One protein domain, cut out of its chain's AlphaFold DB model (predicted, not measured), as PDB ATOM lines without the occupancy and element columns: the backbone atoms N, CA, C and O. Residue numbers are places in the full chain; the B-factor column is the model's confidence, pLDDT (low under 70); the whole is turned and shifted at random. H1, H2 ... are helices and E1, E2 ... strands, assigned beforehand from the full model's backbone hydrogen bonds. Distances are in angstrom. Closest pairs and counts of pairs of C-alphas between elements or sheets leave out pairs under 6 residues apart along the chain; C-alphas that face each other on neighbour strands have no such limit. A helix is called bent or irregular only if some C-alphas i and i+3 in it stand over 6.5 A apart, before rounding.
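AT A GLANCE: This is residues 26 to 148 of the 176 residues of an uncharacterized protein of Thermogutta terrifontis (UniProt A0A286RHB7). A strongly twisted and curled sheet of five strands forms the middle layer, with the hairpin of H1 and H2 packed on one face and the short helix H3 on the other. From E2, at one edge of the sheet, a long stretch, residues 83 to 100, loops round to H3, and its residues 96 to 97 pair antiparallel with residues 79 to 80 of E2. The printed part has 123 residues, with three named helices and five named strands in the order H1 H2 E1 E2 H3 E3 E4 E5; the class is mixed, helices and strands. The sheet runs E2 E1 E5 E4 E3, all antiparallel. The whole is compact and rounded, with a radius of gyration of the C-alphas of 13.4 A and spans of 34 by 30 by 29 A.

HOW THE PARTS SIT: In the sheet, E1, residues 65 to 71, and E5, residues 139 to 145, are antiparallel neighbours at 159 degrees, with N 68 and O 142 2.9 A apart, within hydrogen-bond range. E2, residues 79 to 82, is an edge strand and makes a hairpin with E1, with N 81 and O 69 at 2.8 A. E3, residues 115 to 121, E4, residues 124 to 132, and E5 make a meander, each strand the antiparallel neighbour of the one before; N 117 and O 128 are 2.9 A apart, and N 143 and O 129 2.8 A. H2, residues 46 to 58, is on the sheet at a height of 8.6 A, over E2 and E1; its closest C-alphas to E1 are those of Glu 57 and Val 67, 6.3 A. H1, residues 31 to 43, is on the same face at a height of 9.5 A, over E5 and E4, and only just slantwise to the strands, at 32 degrees to E5 on the local plane. H1 and H2 touch as a helical hairpin, closest at the C-alphas of Ile 41 and Trp 49, 6.2 A, at a shallow tilt of 13 degrees, opposite ways. H3, residues 101 to 109, is on the opposite face, at a height of 7.0 A; its closest C-alphas to E3 are those of Lys 102 and Glu 119, 6.7 A. Helices on both faces of the sheet make three layers. In H1 and H3 every O i to N i+4 pair is within hydrogen-bond range, in H2 7 of 9; H2 is irregular, with C-alphas 47 and 50 7.5 A apart.

IN THESE COORDINATES: H1 begins at C-alpha 31 (166.809, 188.051, 149.360) and is 18.8 A long; H2 is 19.9 A and H3 12.4 A. E4 is the longest strand, 25.1 A; E1 is 19.3 A, E2 9.2 A and E3 18.7 A. E5, 19.5 A long, ends at C-alpha 145 (154.122, 188.524, 142.751).

THE WHOLE: The C-alphas of Gln 43 and Gly 123 are the two farthest apart, at 38.0 A. The printed part has no cut, and the link from E2 to H3 is long. The mean pLDDT of the printed part is 86.6; residue 26, residues 62 to 64, residues 87 to 94 and residue 148 are under 70.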
ATOM      1  N   ASP A  26     151.903 185.230 149.270       66.62
ATOM      2  CA  ASP A  26     152.892 185.388 150.332       66.62
ATOM      3  C   ASP A  26     153.979 184.349 150.074       66.62
ATOM      4  O   ASP A  26     153.898 183.201 150.503       66.62
ATOM      5  N   VAL A  27     154.923 184.739 149.221       71.50
ATOM      6  CA  VAL A  27     156.093 183.942 148.863       71.50
ATOM      7  C   VAL A  27     157.301 184.686 149.400       71.50
ATOM      8  O   VAL A  27     157.474 185.877 149.133       71.50
ATOM      9  N   GLU A  28     158.120 183.988 150.177       76.38
ATOM     10  CA  GLU A  28     159.388 184.528 150.639       76.38
ATOM     11  C   GLU A  28     160.363 184.561 149.459       76.38
ATOM     12  O   GLU A  28     160.680 183.536 148.854       76.38
ATOM     13  N   LEU A  29     160.782 185.767 149.078       80.94
ATOM     14  CA  LEU A  29     161.720 185.955 147.981       80.94
ATOM     15  C   LEU A  29     163.154 185.656 148.450       80.94
ATOM     16  O   LEU A  29     163.517 186.039 149.565       80.94
ATOM     17  N   PRO A  30     164.005 185.047 147.602       83.19
ATOM     18  CA  PRO A  30     165.398 184.775 147.936       83.19
ATOM     19  C   PRO A  30     166.199 186.085 147.992       83.19
ATOM     20  O   PRO A  30     166.789 186.524 147.004       83.19
ATOM     21  N   GLY A  31     166.225 186.719 149.167       82.94
ATOM     22  CA  GLY A  31     166.809 188.051 149.360       82.94
ATOM     23  C   GLY A  31     168.278 188.155 148.945       82.94
ATOM     24  O   GLY A  31     168.695 189.193 148.436       82.94
ATOM     25  N   GLU A  32     169.052 187.075 149.084       86.94
ATOM     26  CA  GLU A  32     170.455 187.044 148.660       86.94
ATOM     27  C   GLU A  32     170.611 187.082 147.132       86.94
ATOM     28  O   GLU A  32     171.432 187.843 146.625       86.94
ATOM     29  N   VAL A  33     169.788 186.331 146.391       87.62
ATOM     30  CA  VAL A  33     169.801 186.324 144.915       87.62
ATOM     31  C   VAL A  33     169.410 187.701 144.380       87.62
ATOM     32  O   VAL A  33     170.057 188.235 143.477       87.62
ATOM     33  N   ILE A  34     168.402 188.323 144.994       90.75
ATOM     34  CA  ILE A  34     167.981 189.686 144.653       90.75
ATOM     35  C   ILE A  34     169.110 190.681 144.926       90.75
ATOM     36  O   ILE A  34     169.443 191.478 144.053       90.75
ATOM     37  N   ARG A  35     169.737 190.620 146.106       89.88
ATOM     38  CA  ARG A  35     170.845 191.512 146.482       89.88
ATOM     39  C   ARG A  35     172.019 191.403 145.510       89.88
ATOM     40  O   ARG A  35     172.547 192.425 145.082       89.88
ATOM     41  N   GLN A  36     172.402 190.183 145.144       92.00
ATOM     42  CA  GLN A  36     173.464 189.943 144.165       92.00
ATOM     43  C   GLN A  36     173.095 190.484 142.784       92.00
ATOM     44  O   GLN A  36     173.942 191.066 142.115       92.00
ATOM     45  N   THR A  37     171.836 190.334 142.370       92.50
ATOM     46  CA  THR A  37     171.362 190.858 141.083       92.50
ATOM     47  C   THR A  37     171.379 192.381 141.066       92.50
ATOM     48  O   THR A  37     171.878 192.962 140.111       92.50
ATOM     49  N   VAL A  38     170.916 193.045 142.130       93.25
ATOM     50  CA  VAL A  38     170.990 194.512 142.247       93.25
ATOM     51  C   VAL A  38     172.432 194.993 142.108       93.25
ATOM     52  O   VAL A  38     172.696 195.931 141.359       93.25
ATOM     53  N   GLU A  39     173.372 194.332 142.783       92.50
ATOM     54  CA  GLU A  39     174.786 194.700 142.706       92.50
ATOM     55  C   GLU A  39     175.383 194.459 141.314       92.50
ATOM     56  O   GLU A  39     176.151 195.282 140.825       92.50
ATOM     57  N   LYS A  40     174.981 193.385 140.626       92.75
ATOM     58  CA  LYS A  40     175.362 193.166 139.225       92.75
ATOM     59  C   LYS A  40     174.786 194.241 138.311       92.75
ATOM     60  O   LYS A  40     175.540 194.839 137.558       92.75
ATOM     61  N   ILE A  41     173.491 194.547 138.408       92.88
ATOM     62  CA  ILE A  41     172.830 195.570 137.579       92.88
ATOM     63  C   ILE A  41     173.530 196.929 137.717       92.88
ATOM     64  O   ILE A  41     173.717 197.607 136.710       92.88
ATOM     65  N   ARG A  42     173.986 197.302 138.923       91.69
ATOM     66  CA  ARG A  42     174.777 198.529 139.156       91.69
ATOM     67  C   ARG A  42     176.071 198.588 138.351       91.69
ATOM     68  O   ARG A  42     176.506 199.668 137.970       91.69
ATOM     69  N   GLN A  43     176.717 197.442 138.166       92.56
ATOM     70  CA  GLN A  43     178.022 197.323 137.512       92.56
ATOM     71  C   GLN A  43     177.886 197.018 136.013       92.56
ATOM     72  O   GLN A  43     178.837 197.189 135.248       92.56
ATOM     73  N   THR A  44     176.706 196.569 135.591       90.69
ATOM     74  CA  THR A  44     176.411 196.131 134.233       90.69
ATOM     75  C   THR A  44     175.941 197.308 133.365       90.69
ATOM     76  O   THR A  44     175.031 198.040 133.761       90.69
ATOM     77  N   PRO A  45     176.505 197.496 132.155       89.38
ATOM     78  CA  PRO A  45     176.004 198.471 131.189       89.38
ATOM     79  C   PRO A  45     174.526 198.247 130.844       89.38
ATOM     80  O   PRO A  45     174.088 197.105 130.739       89.38
ATOM     81  N   HIS A  46     173.787 199.328 130.574       87.38
ATOM     82  CA  HIS A  46     172.324 199.288 130.410       87.38
ATOM     83  C   HIS A  46     171.838 198.283 129.355       87.38
ATOM     84  O   HIS A  46     170.786 197.671 129.514       87.38
ATOM     85  N   GLN A  47     172.629 198.081 128.297       86.88
ATOM     86  CA  GLN A  47     172.324 197.145 127.213       86.88
ATOM     87  C   GLN A  47     172.242 195.675 127.654       86.88
ATOM     88  O   GLN A  47     171.680 194.881 126.919       86.88
ATOM     89  N   TYR A  48     172.805 195.328 128.817       88.94
ATOM     90  CA  TYR A  48     172.844 193.959 129.343       88.94
ATOM     91  C   TYR A  48     171.941 193.755 130.574       88.94
ATOM     92  O   TYR A  48     172.039 192.753 131.287       88.94
ATOM     93  N   TRP A  49     171.120 194.750 130.919       91.44
ATOM     94  CA  TRP A  49     170.184 194.623 132.033       91.44
ATOM     95  C   TRP A  49     169.128 193.532 131.813       91.44
ATOM     96  O   TRP A  49     168.911 192.774 132.760       91.44
ATOM     97  N   PRO A  50     168.494 193.402 130.629       90.75
ATOM     98  CA  PRO A  50     167.512 192.344 130.373       90.75
ATOM     99  C   PRO A  50     168.018 190.933 130.711       90.75
ATOM    100  O   PRO A  50     167.296 190.150 131.331       90.75
ATOM    101  N   GLU A  51     169.278 190.626 130.403       90.62
ATOM    102  CA  GLU A  51     169.894 189.320 130.648       90.62
ATOM    103  C   GLU A  51     170.128 189.056 132.137       90.62
ATOM    104  O   GLU A  51     169.971 187.926 132.606       90.62
ATOM    105  N   GLU A  52     170.502 190.079 132.908       92.25
ATOM    106  CA  GLU A  52     170.622 189.947 134.365       92.25
ATOM    107  C   GLU A  52     169.247 189.800 135.034       92.25
ATOM    108  O   GLU A  52     169.116 189.047 136.002       92.25
ATOM    109  N   LEU A  53     168.208 190.451 134.497       91.81
ATOM    110  CA  LEU A  53     166.829 190.267 134.962       91.81
ATOM    111  C   LEU A  53     166.297 188.864 134.639       91.81
ATOM    112  O   LEU A  53     165.635 188.278 135.493       91.81
ATOM    113  N   ALA A  54     166.622 188.305 133.470       89.62
ATOM    114  CA  ALA A  54     166.256 186.934 133.103       89.62
ATOM    115  C   ALA A  54     166.885 185.901 134.049       89.62
ATOM    116  O   ALA A  54     166.188 185.049 134.596       89.62
ATOM    117  N   LYS A  55     168.182 186.042 134.361       89.81
ATOM    118  CA  LYS A  55     168.857 185.182 135.353       89.81
ATOM    119  C   LYS A  55     168.219 185.272 136.738       89.81
ATOM    120  O   LYS A  55     168.190 184.278 137.462       89.81
ATOM    121  N   LEU A  56     167.763 186.464 137.132       90.81
ATOM    122  CA  LEU A  56     167.026 186.625 138.378       90.81
ATOM    123  C   LEU A  56     165.700 185.877 138.309       90.81
ATOM    124  O   LEU A  56     165.427 185.105 139.219       90.81
ATOM    125  N   GLU A  57     164.908 186.100 137.262       88.75
ATOM    126  CA  GLU A  57     163.596 185.477 137.077       88.75
ATOM    127  C   GLU A  57     163.676 183.943 137.130       88.75
ATOM    128  O   GLU A  57     162.936 183.333 137.904       88.75
ATOM    129  N   ASP A  58     164.653 183.339 136.447       86.94
ATOM    130  CA  ASP A  58     164.934 181.893 136.491       86.94
ATOM    131  C   ASP A  58     165.285 181.382 137.901       86.94
ATOM    132  O   ASP A  58     165.027 180.229 138.253       86.94
ATOM    133  N   GLY A  59     165.894 182.238 138.724       83.81
ATOM    134  CA  GLY A  59     166.269 181.940 140.105       83.81
ATOM    135  C   GLY A  59     165.135 182.114 141.119       83.81
ATOM    136  O   GLY A  59     165.330 181.809 142.301       83.81
ATOM    137  N   LEU A  60     163.967 182.622 140.709       85.69
ATOM    138  CA  LEU A  60     162.842 182.858 141.611       85.69
ATOM    139  C   LEU A  60     161.966 181.602 141.767       85.69
ATOM    140  O   LEU A  60     161.718 180.869 140.814       85.69
ATOM    141  N   PRO A  61     161.436 181.345 142.977       71.38
ATOM    142  CA  PRO A  61     160.817 180.065 143.338       71.38
ATOM    143  C   PRO A  61     159.460 179.771 142.669       71.38
ATOM    144  O   PRO A  61     158.815 178.781 143.014       71.38
ATOM    145  N   THR A  62     158.978 180.611 141.748       65.44
ATOM    146  CA  THR A  62     157.610 180.505 141.222       65.44
ATOM    147  C   THR A  62     157.477 181.035 139.794       65.44
ATOM    148  O   THR A  62     157.951 182.134 139.531       65.44
ATOM    149  N   PRO A  63     156.680 180.374 138.928       59.22
ATOM    150  CA  PRO A  63     156.320 180.877 137.593       59.22
ATOM    151  C   PRO A  63     155.331 182.063 137.623       59.22
ATOM    152  O   PRO A  63     154.800 182.466 136.597       59.22
ATOM    153  N   ALA A  64     155.012 182.585 138.811       66.69
ATOM    154  CA  ALA A  64     154.046 183.658 139.034       66.69
ATOM    155  C   ALA A  64     154.748 184.916 139.559       66.69
ATOM    156  O   ALA A  64     154.278 185.559 140.500       66.69
ATOM    157  N   VAL A  65     155.899 185.242 138.983       81.25
ATOM    158  CA  VAL A  65     156.632 186.463 139.295       81.25
ATOM    159  C   VAL A  65     156.875 187.215 138.003       81.25
ATOM    160  O   VAL A  65     157.129 186.604 136.978       81.25
ATOM    161  N   GLN A  66     156.745 188.533 138.062       87.69
ATOM    162  CA  GLN A  66     157.153 189.423 136.991       87.69
ATOM    163  C   GLN A  66     158.286 190.296 137.510       87.69
ATOM    164  O   GLN A  66     158.116 191.017 138.502       87.69
ATOM    165  N   VAL A  67     159.433 190.227 136.846       91.12
ATOM    166  CA  VAL A  67     160.599 191.062 137.140       91.12
ATOM    167  C   VAL A  67     160.633 192.235 136.161       91.12
ATOM    168  O   VAL A  67     160.338 192.077 134.981       91.12
ATOM    169  N   LEU A  68     160.967 193.431 136.639       92.94
ATOM    170  CA  LEU A  68     161.244 194.586 135.783       92.94
ATOM    171  C   LEU A  68     162.219 195.549 136.458       92.94
ATOM    172  O   LEU A  68     162.296 195.617 137.688       92.94
ATOM    173  N   LEU A  69     162.924 196.328 135.650       94.31
ATOM    174  CA  LEU A  69     163.693 197.481 136.092       94.31
ATOM    175  C   LEU A  69     162.916 198.749 135.741       94.31
ATOM    176  O   LEU A  69     162.516 198.935 134.591       94.31
ATOM    177  N   ALA A  70     162.698 199.618 136.721       94.75
ATOM    178  CA  ALA A  70     161.953 200.859 136.559       94.75
ATOM    179  C   ALA A  70     162.792 202.088 136.922       94.75
ATOM    180  O   ALA A  70     163.687 202.014 137.763       94.75
ATOM    181  N   GLN A  71     162.446 203.222 136.316       95.06
ATOM    182  CA  GLN A  71     162.960 204.541 136.640       95.06
ATOM    183  C   GLN A  71     161.882 205.381 137.324       95.06
ATOM    184  O   GLN A  71     160.801 205.588 136.766       95.06
ATOM    185  N   GLY A  72     162.179 205.887 138.514       93.56
ATOM    186  CA  GLY A  72     161.424 206.958 139.147       93.56
ATOM    187  C   GLY A  72     161.782 208.301 138.517       93.56
ATOM    188  O   GLY A  72     162.956 208.649 138.423       93.56
ATOM    189  N   ILE A  73     160.770 209.060 138.101       92.25
ATOM    190  CA  ILE A  73     160.930 210.428 137.603       92.25
ATOM    191  C   ILE A  73     160.184 211.350 138.575       92.25
ATOM    192  O   ILE A  73     158.963 211.216 138.704       92.25
ATOM    193  N   PRO A  74     160.872 212.267 139.281       91.12
ATOM    194  CA  PRO A  74     160.228 213.152 140.243       91.12
ATOM    195  C   PRO A  74     159.080 213.952 139.618       91.12
ATOM    196  O   PRO A  74     159.268 214.679 138.647       91.12
ATOM    197  N   GLY A  75     157.883 213.827 140.192       87.88
ATOM    198  CA  GLY A  75     156.682 214.521 139.713       87.88
ATOM    199  C   GLY A  75     155.997 213.891 138.492       87.88
ATOM    200  O   GLY A  75     154.933 214.371 138.098       87.88
ATOM    201  N   GLU A  76     156.533 212.803 137.935       91.62
ATOM    202  CA  GLU A  76     155.970 212.104 136.777       91.62
ATOM    203  C   GLU A  76     155.680 210.622 137.069       91.62
ATOM    204  O   GLU A  76     155.944 210.096 138.151       91.62
ATOM    205  N   ALA A  77     155.063 209.935 136.103       91.06
ATOM    206  CA  ALA A  77     154.871 208.494 136.194       91.06
ATOM    207  C   ALA A  77     156.212 207.775 135.995       91.06
ATOM    208  O   ALA A  77     156.958 208.101 135.074       91.06
ATOM    209  N   ALA A  78     156.476 206.761 136.817       93.81
ATOM    210  CA  ALA A  78     157.655 205.925 136.672       93.81
ATOM    211  C   ALA A  78     157.610 205.167 135.339       93.81
ATOM    212  O   ALA A  78     156.533 204.785 134.860       93.81
ATOM    213  N   LEU A  79     158.779 204.930 134.757       93.25
ATOM    214  CA  LEU A  79     158.930 204.238 133.481       93.25
ATOM    215  C   LEU A  79     159.559 202.869 133.688       93.25
ATOM    216  O   LEU A  79     160.385 202.688 134.571       93.25
ATOM    217  N   VAL A  80     159.184 201.901 132.866       92.50
ATOM    218  CA  VAL A  80     159.867 200.611 132.776       92.50
ATOM    219  C   VAL A  80     161.063 200.784 131.849       92.50
ATOM    220  O   VAL A  80     160.885 201.140 130.690       92.50
ATOM    221  N   LEU A  81     162.274 200.551 132.344       91.50
ATOM    222  CA  LEU A  81     163.505 200.650 131.557       91.50
ATOM    223  C   LEU A  81     163.874 199.335 130.891       91.50
ATOM    224  O   LEU A  81     164.301 199.328 129.743       91.50
ATOM    225  N   ALA A  82     163.716 198.234 131.619       90.19
ATOM    226  CA  ALA A  82     164.055 196.910 131.136       90.19
ATOM    227  C   ALA A  82     163.123 195.863 131.741       90.19
ATOM    228  O   ALA A  82     162.585 196.017 132.841       90.19
ATOM    229  N   VAL A  83     162.966 194.785 130.997       90.31
ATOM    230  CA  VAL A  83     162.241 193.568 131.350       90.31
ATOM    231  C   VAL A  83     163.148 192.386 130.992       90.31
ATOM    232  O   VAL A  83     164.055 192.572 130.177       90.31
ATOM    233  N   PRO A  84     162.979 191.214 131.626       87.81
ATOM    234  CA  PRO A  84     163.717 190.009 131.272       87.81
ATOM    235  C   PRO A  84     163.681 189.750 129.769       87.81
ATOM    236  O   PRO A  84     162.622 189.872 129.147       87.81
ATOM    237  N   THR A  85     164.825 189.382 129.192       83.19
ATOM    238  CA  THR A  85     164.861 188.870 127.821       83.19
ATOM    239  C   THR A  85     163.976 187.630 127.756       83.19
ATOM    240  O   THR A  85     164.201 186.684 128.513       83.19
ATOM    241  N   ASP A  86     162.969 187.622 126.882       72.50
ATOM    242  CA  ASP A  86     162.180 186.414 126.662       72.50
ATOM    243  C   ASP A  86     162.817 185.528 125.585       72.50
ATOM    244  O   ASP A  86     163.736 185.914 124.861       72.50
ATOM    245  N   SER A  87     162.316 184.301 125.474       54.25
ATOM    246  CA  SER A  87     162.757 183.349 124.456       54.25
ATOM    247  C   SER A  87     162.270 183.683 123.039       54.25
ATOM    248  O   SER A  87     162.466 182.862 122.146       54.25
ATOM    249  N   SER A  88     161.556 184.796 122.830       56.88
ATOM    250  CA  SER A  88     160.937 185.129 121.541       56.88
ATOM    251  C   SER A  88     161.855 185.917 120.603       56.88
ATOM    252  O   SER A  88     161.511 186.072 119.437       56.88
ATOM    253  N   GLU A  89     163.021 186.374 121.083       56.50
ATOM    254  CA  GLU A  89     163.956 187.254 120.354       56.50
ATOM    255  C   GLU A  89     163.323 188.575 119.855       56.50
ATOM    256  O   GLU A  89     163.973 189.333 119.135       56.50
ATOM    257  N   GLU A  90     162.079 188.893 120.237       58.44
ATOM    258  CA  GLU A  90     161.439 190.159 119.886       58.44
ATOM    259  C   GLU A  90     161.960 191.297 120.774       58.44
ATOM    260  O   GLU A  90     162.057 191.175 121.999       58.44
ATOM    261  N   ASP A  91     162.255 192.442 120.147       58.19
ATOM    262  CA  ASP A  91     162.563 193.686 120.851       58.19
ATOM    263  C   ASP A  91     161.392 194.047 121.774       58.19
ATOM    264  O   ASP A  91     160.325 194.485 121.330       58.19
ATOM    265  N   GLN A  92     161.585 193.876 123.081       63.75
ATOM    266  CA  GLN A  92     160.541 194.208 124.036       63.75
ATOM    267  C   GLN A  92     160.414 195.727 124.183       63.75
ATOM    268  O   GLN A  92     161.421 196.432 124.324       63.75
ATOM    269  N   PRO A  93     159.182 196.266 124.196       62.03
ATOM    270  CA  PRO A  93     158.976 197.689 124.371       62.03
ATOM    271  C   PRO A  93     159.521 198.111 125.738       62.03
ATOM    272  O   PRO A  93     159.040 197.686 126.789       62.03
ATOM    273  N   THR A  94     160.522 198.980 125.716       69.75
ATOM    274  CA  THR A  94     161.042 199.686 126.888       69.75
ATOM    275  C   THR A  94     160.413 201.082 126.960       69.75
ATOM    276  O   THR A  94     159.739 201.528 126.030       69.75
ATOM    277  N   HIS A  95     160.589 201.786 128.074       82.44
ATOM    278  CA  HIS A  95     160.163 203.178 128.285       82.44
ATOM    279  C   HIS A  95     158.645 203.429 128.293       82.44
ATOM    280  O   HIS A  95     158.180 204.536 128.015       82.44
ATOM    281  N   TRP A  96     157.844 202.431 128.660       88.31
ATOM    282  CA  TRP A  96     156.414 202.611 128.922       88.31
ATOM    283  C   TRP A  96     156.149 202.848 130.411       88.31
ATOM    284  O   TRP A  96     156.971 202.552 131.274       88.31
ATOM    285  N   ARG A  97     154.988 203.424 130.732       91.50
ATOM    286  CA  ARG A  97     154.634 203.786 132.112       91.50
ATOM    287  C   ARG A  97     154.355 202.556 132.962       91.50
ATOM    288  O   ARG A  97     153.582 201.692 132.552       91.50
ATOM    289  N   VAL A  98     154.866 202.551 134.190       92.00
ATOM    290  CA  VAL A  98     154.506 201.562 135.210       92.00
ATOM    291  C   VAL A  98     152.977 201.596 135.411       92.00
ATOM    292  O   VAL A  98     152.426 202.634 135.782       92.00
ATOM    293  N   PRO A  99     152.254 200.487 135.164       88.50
ATOM    294  CA  PRO A  99     150.789 200.488 135.062       88.50
ATOM    295  C   PRO A  99     150.088 200.543 136.429       88.50
ATOM    296  O   PRO A  99     148.874 200.744 136.523       88.50
ATOM    297  N   TRP A 100     150.857 200.353 137.498       93.19
ATOM    298  CA  TRP A 100     150.408 200.313 138.881       93.19
ATOM    299  C   TRP A 100     150.569 201.690 139.524       93.19
ATOM    300  O   TRP A 100     151.682 202.170 139.718       93.19
ATOM    301  N   VAL A 101     149.450 202.353 139.823       93.38
ATOM    302  CA  VAL A 101     149.429 203.765 140.245       93.38
ATOM    303  C   VAL A 101     150.151 203.962 141.574       93.38
ATOM    304  O   VAL A 101     150.873 204.947 141.739       93.38
ATOM    305  N   LYS A 102     149.955 203.050 142.534       94.88
ATOM    306  CA  LYS A 102     150.553 203.199 143.865       94.88
ATOM    307  C   LYS A 102     152.053 202.930 143.809       94.88
ATOM    308  O   LYS A 102     152.812 203.727 144.355       94.88
ATOM    309  N   LEU A 103     152.474 201.878 143.112       95.69
ATOM    310  CA  LEU A 103     153.878 201.605 142.825       95.69
ATOM    311  C   LEU A 103     154.525 202.770 142.067       95.69
ATOM    312  O   LEU A 103     155.544 203.275 142.511       95.69
ATOM    313  N   SER A 104     153.926 203.250 140.977       95.06
ATOM    314  CA  SER A 104     154.480 204.358 140.190       95.06
ATOM    315  C   SER A 104     154.695 205.614 141.032       95.06
ATOM    316  O   SER A 104     155.706 206.286 140.857       95.06
ATOM    317  N   ARG A 105     153.758 205.949 141.929       94.50
ATOM    318  CA  ARG A 105     153.917 207.091 142.836       94.50
ATOM    319  C   ARG A 105     155.069 206.868 143.811       94.50
ATOM    320  O   ARG A 105     155.896 207.752 143.975       94.50
ATOM    321  N   LEU A 106     155.134 205.677 144.404       95.06
ATOM    322  CA  LEU A 106     156.189 205.302 145.341       95.06
ATOM    323  C   LEU A 106     157.585 205.416 144.702       95.06
ATOM    324  O   LEU A 106     158.509 205.924 145.324       95.06
ATOM    325  N   LEU A 107     157.730 204.971 143.451       95.12
ATOM    326  CA  LEU A 107     158.988 205.074 142.705       95.12
ATOM    327  C   LEU A 107     159.356 206.533 142.390       95.12
ATOM    328  O   LEU A 107     160.529 206.887 142.440       95.12
ATOM    329  N   ALA A 108     158.370 207.380 142.081       93.38
ATOM    330  CA  ALA A 108     158.582 208.801 141.797       93.38
ATOM    331  C   ALA A 108     158.959 209.630 143.040       93.38
ATOM    332  O   ALA A 108     159.559 210.693 142.904       93.38
ATOM    333  N   GLU A 109     158.602 209.166 144.242       92.31
ATOM    334  CA  GLU A 109     158.938 209.824 145.514       92.31
ATOM    335  C   GLU A 109     160.403 209.619 145.934       92.31
ATOM    336  O   GLU A 109     160.918 210.413 146.721       92.31
ATOM    337  N   GLY A 110     161.085 208.607 145.392       90.56
ATOM    338  CA  GLY A 110     162.449 208.261 145.783       90.56
ATOM    339  C   GLY A 110     162.482 207.293 146.971       90.56
ATOM    340  O   GLY A 110     162.026 207.616 148.068       90.56
ATOM    341  N   LEU A 111     163.035 206.092 146.783       91.50
ATOM    342  CA  LEU A 111     163.206 205.101 147.849       91.50
ATOM    343  C   LEU A 111     164.681 204.862 148.144       91.50
ATOM    344  O   LEU A 111     165.483 204.607 147.252       91.50
ATOM    345  N   THR A 112     165.014 204.844 149.432       90.56
ATOM    346  CA  THR A 112     166.368 204.540 149.924       90.56
ATOM    347  C   THR A 112     166.512 203.123 150.463       90.56
ATOM    348  O   THR A 112     167.628 202.639 150.641       90.56
ATOM    349  N   GLN A 113     165.396 202.445 150.738       91.81
ATOM    350  CA  GLN A 113     165.377 201.116 151.339       91.81
ATOM    351  C   GLN A 113     164.446 200.176 150.568       91.81
ATOM    352  O   GLN A 113     163.439 200.629 150.009       91.81
ATOM    353  N   PRO A 114     164.742 198.862 150.561       92.94
ATOM    354  CA  PRO A 114     163.833 197.864 150.022       92.94
ATOM    355  C   PRO A 114     162.441 197.988 150.641       92.94
ATOM    356  O   PRO A 114     162.295 198.019 151.862       92.94
ATOM    357  N   THR A 115     161.415 198.057 149.799       94.06
ATOM    358  CA  THR A 115     160.046 198.356 150.225       94.06
ATOM    359  C   THR A 115     159.064 197.376 149.599       94.06
ATOM    360  O   THR A 115     159.144 197.057 148.413       94.06
ATOM    361  N   ARG A 116     158.100 196.902 150.396       93.06
ATOM    362  CA  ARG A 116     156.987 196.070 149.925       93.06
ATOM    363  C   ARG A 116     155.748 196.941 149.766       93.06
ATOM    364  O   ARG A 116     155.305 197.566 150.729       93.06
ATOM    365  N   VAL A 117     155.148 196.939 148.582       93.62
ATOM    366  CA  VAL A 117     153.887 197.636 148.318       93.62
ATOM    367  C   VAL A 117     152.852 196.667 147.771       93.62
ATOM    368  O   VAL A 117     153.118 195.861 146.890       93.62
ATOM    369  N   SER A 118     151.649 196.729 148.327       91.75
ATOM    370  CA  SER A 118     150.504 195.971 147.829       91.75
ATOM    371  C   SER A 118     149.458 196.923 147.273       91.75
ATOM    372  O   SER A 118     149.151 197.955 147.896       91.75
ATOM    373  N   GLU A 119     148.899 196.562 146.122       91.88
ATOM    374  CA  GLU A 119     147.813 197.293 145.477       91.88
ATOM    375  C   GLU A 119     146.901 196.379 144.655       91.88
ATOM    376  O   GLU A 119     147.192 195.204 144.428       91.88
ATOM    377  N   SER A 120     145.763 196.931 144.236       87.88
ATOM    378  CA  SER A 120     144.792 196.242 143.394       87.88
ATOM    379  C   SER A 120     144.704 196.938 142.045       87.88
ATOM    380  O   SER A 120     144.362 198.117 141.992       87.88
ATOM    381  N   HIS A 121     144.932 196.211 140.955       84.19
ATOM    382  CA  HIS A 121     144.771 196.724 139.597       84.19
ATOM    383  C   HIS A 121     143.806 195.822 138.824       84.19
ATOM    384  O   HIS A 121     143.992 194.607 138.768       84.19
ATOM    385  N   ARG A 122     142.731 196.401 138.269       83.56
ATOM    386  CA  ARG A 122     141.670 195.668 137.538       83.56
ATOM    387  C   ARG A 122     141.089 194.465 138.312       83.56
ATOM    388  O   ARG A 122     140.842 193.408 137.744       83.56
ATOM    389  N   GLY A 123     140.885 194.608 139.626       79.88
ATOM    390  CA  GLY A 123     140.316 193.547 140.478       79.88
ATOM    391  C   GLY A 123     141.283 192.406 140.833       79.88
ATOM    392  O   GLY A 123     140.869 191.391 141.402       79.88
ATOM    393  N   VAL A 124     142.567 192.570 140.513       81.12
ATOM    394  CA  VAL A 124     143.648 191.649 140.863       81.12
ATOM    395  C   VAL A 124     144.551 192.293 141.907       81.12
ATOM    396  O   VAL A 124     144.920 193.456 141.766       81.12
ATOM    397  N   HIS A 125     144.896 191.536 142.948       83.94
ATOM    398  CA  HIS A 125     145.830 191.967 143.982       83.94
ATOM    399  C   HIS A 125     147.262 191.618 143.584       83.94
ATOM    400  O   HIS A 125     147.556 190.451 143.330       83.94
ATOM    401  N   TYR A 126     148.126 192.625 143.593       86.88
ATOM    402  CA  TYR A 126     149.550 192.502 143.319       86.88
ATOM    403  C   TYR A 126     150.344 192.849 144.573       86.88
ATOM    404  O   TYR A 126     149.948 193.702 145.380       86.88
ATOM    405  N   VAL A 127     151.473 192.170 144.735       90.69
ATOM    406  CA  VAL A 127     152.461 192.477 145.766       90.69
ATOM    407  C   VAL A 127     153.774 192.755 145.058       90.69
ATOM    408  O   VAL A 127     154.329 191.869 144.418       90.69
ATOM    409  N   HIS A 128     154.262 193.981 145.174       93.00
ATOM    410  CA  HIS A 128     155.511 194.422 144.578       93.00
ATOM    411  C   HIS A 128     156.574 194.525 145.666       93.00
ATOM    412  O   HIS A 128     156.363 195.151 146.708       93.00
ATOM    413  N   HIS A 129     157.719 193.915 145.411       93.44
ATOM    414  CA  HIS A 129     158.932 194.070 146.191       93.44
ATOM    415  C   HIS A 129     159.876 194.957 145.390       93.44
ATOM    416  O   HIS A 129     160.252 194.617 144.271       93.44
ATOM    417  N   VAL A 130     160.196 196.118 145.945       95.06
ATOM    418  CA  VAL A 130     160.959 197.171 145.278       95.06
ATOM    419  C   VAL A 130     162.315 197.286 145.947       95.06
ATOM    420  O   VAL A 130     162.383 197.415 147.170       95.06
ATOM    421  N   PHE A 131     163.384 197.266 145.159       95.00
ATOM    422  CA  PHE A 131     164.761 197.343 145.632       95.00
ATOM    423  C   PHE A 131     165.480 198.503 144.931       95.00
ATOM    424  O   PHE A 131     165.534 198.512 143.699       95.00
ATOM    425  N   PRO A 132     166.025 199.483 145.674       94.94
ATOM    426  CA  PRO A 132     166.770 200.588 145.080       94.94
ATOM    427  C   PRO A 132     168.076 200.086 144.461       94.94
ATOM    428  O   PRO A 132     168.864 199.385 145.108       94.94
ATOM    429  N   VAL A 133     168.298 200.445 143.199       93.50
ATOM    430  CA  VAL A 133     169.469 200.028 142.426       93.50
ATOM    431  C   VAL A 133     170.552 201.082 142.471       93.50
ATOM    432  O   VAL A 133     171.703 200.709 142.585       93.50
ATOM    433  N   ASP A 134     170.258 202.371 142.466       88.44
ATOM    434  CA  ASP A 134     171.299 203.399 142.535       88.44
ATOM    435  C   ASP A 134     171.264 204.184 143.850       88.44
ATOM    436  O   ASP A 134     170.376 204.034 144.691       88.44
ATOM    437  N   THR A 135     172.289 205.009 144.050       82.50
ATOM    438  CA  THR A 135     172.347 205.977 145.153       82.50
ATOM    439  C   THR A 135     171.552 207.246 144.857       82.50
ATOM    440  O   THR A 135     171.240 207.996 145.778       82.50
ATOM    441  N   GLU A 136     171.241 207.489 143.581       86.19
ATOM    442  CA  GLU A 136     170.502 208.664 143.106       86.19
ATOM    443  C   GLU A 136     168.984 208.534 143.288       86.19
ATOM    444  O   GLU A 136     168.265 209.513 143.106       86.19
ATOM    445  N   GLN A 137     168.506 207.359 143.712       87.62
ATOM    446  CA  GLN A 137     167.094 207.048 143.932       87.62
ATOM    447  C   GLN A 137     166.273 207.201 142.645       87.62
ATOM    448  O   GLN A 137     165.135 207.676 142.665       87.62
ATOM    449  N   GLN A 138     166.845 206.787 141.515       91.69
ATOM    450  CA  GLN A 138     166.172 206.827 140.219       91.69
ATOM    451  C   GLN A 138     165.874 205.431 139.700       91.69
ATOM    452  O   GLN A 138     164.788 205.218 139.175       91.69
ATOM    453  N   HIS A 139     166.770 204.465 139.879       94.94
ATOM    454  CA  HIS A 139     166.594 203.114 139.354       94.94
ATOM    455  C   HIS A 139     166.147 202.122 140.426       94.94
ATOM    456  O   HIS A 139     166.701 202.060 141.528       94.94
ATOM    457  N   TYR A 140     165.171 201.287 140.076       95.94
ATOM    458  CA  TYR A 140     164.552 200.329 140.984       95.94
ATOM    459  C   TYR A 140     164.344 198.980 140.317       95.94
ATOM    460  O   TYR A 140     163.722 198.886 139.261       95.94
ATOM    461  N   LEU A 141     164.789 197.921 140.984       95.81
ATOM    462  CA  LEU A 141     164.416 196.557 140.649       95.81
ATOM    463  C   LEU A 141     163.064 196.265 141.299       95.81
ATOM    464  O   LEU A 141     162.910 196.393 142.516       95.81
ATOM    465  N   VAL A 142     162.090 195.858 140.497       94.62
ATOM    466  CA  VAL A 142     160.743 195.532 140.957       94.62
ATOM    467  C   VAL A 142     160.467 194.063 140.680       94.62
ATOM    468  O   VAL A 142     160.511 193.603 139.542       94.62
ATOM    469  N   VAL A 143     160.130 193.334 141.739       93.06
ATOM    470  CA  VAL A 143     159.707 191.936 141.694       93.06
ATOM    471  C   VAL A 143     158.237 191.881 142.094       93.06
ATOM    472  O   VAL A 143     157.880 192.145 143.243       93.06
ATOM    473  N   THR A 144     157.365 191.582 141.139       91.00
ATOM    474  CA  THR A 144     155.912 191.565 141.331       91.00
ATOM    475  C   THR A 144     155.415 190.137 141.446       91.00
ATOM    476  O   THR A 144     155.513 189.367 140.498       91.00
ATOM    477  N   LEU A 145     154.823 189.789 142.585       88.06
ATOM    478  CA  LEU A 145     154.122 188.524 142.751       88.06
ATOM    479  C   LEU A 145     152.763 188.610 142.052       88.06
ATOM    480  O   LEU A 145     151.907 189.429 142.416       88.06
ATOM    481  N   LEU A 146     152.575 187.755 141.053       79.94
ATOM    482  CA  LEU A 146     151.313 187.586 140.355       79.94
ATOM    483  C   LEU A 146     150.360 186.751 141.221       79.94
ATOM    484  O   LEU A 146     150.790 185.863 141.965       79.94
ATOM    485  N   PRO A 147     149.045 187.010 141.155       70.50
ATOM    486  CA  PRO A 147     148.078 186.138 141.808       70.50
ATOM    487  C   PRO A 147     148.184 184.706 141.247       70.50
ATOM    488  O   PRO A 147     148.496 184.525 140.066       70.50
ATOM    489  N   PRO A 148     147.837 183.674 142.035       63.66
ATOM    490  CA  PRO A 148     147.619 182.344 141.478       63.66
ATOM    491  C   PRO A 148     146.558 182.417 140.367       63.66
ATOM    492  O   PRO A 148     145.557 183.129 140.492       63.66
TER     493      PRO A 148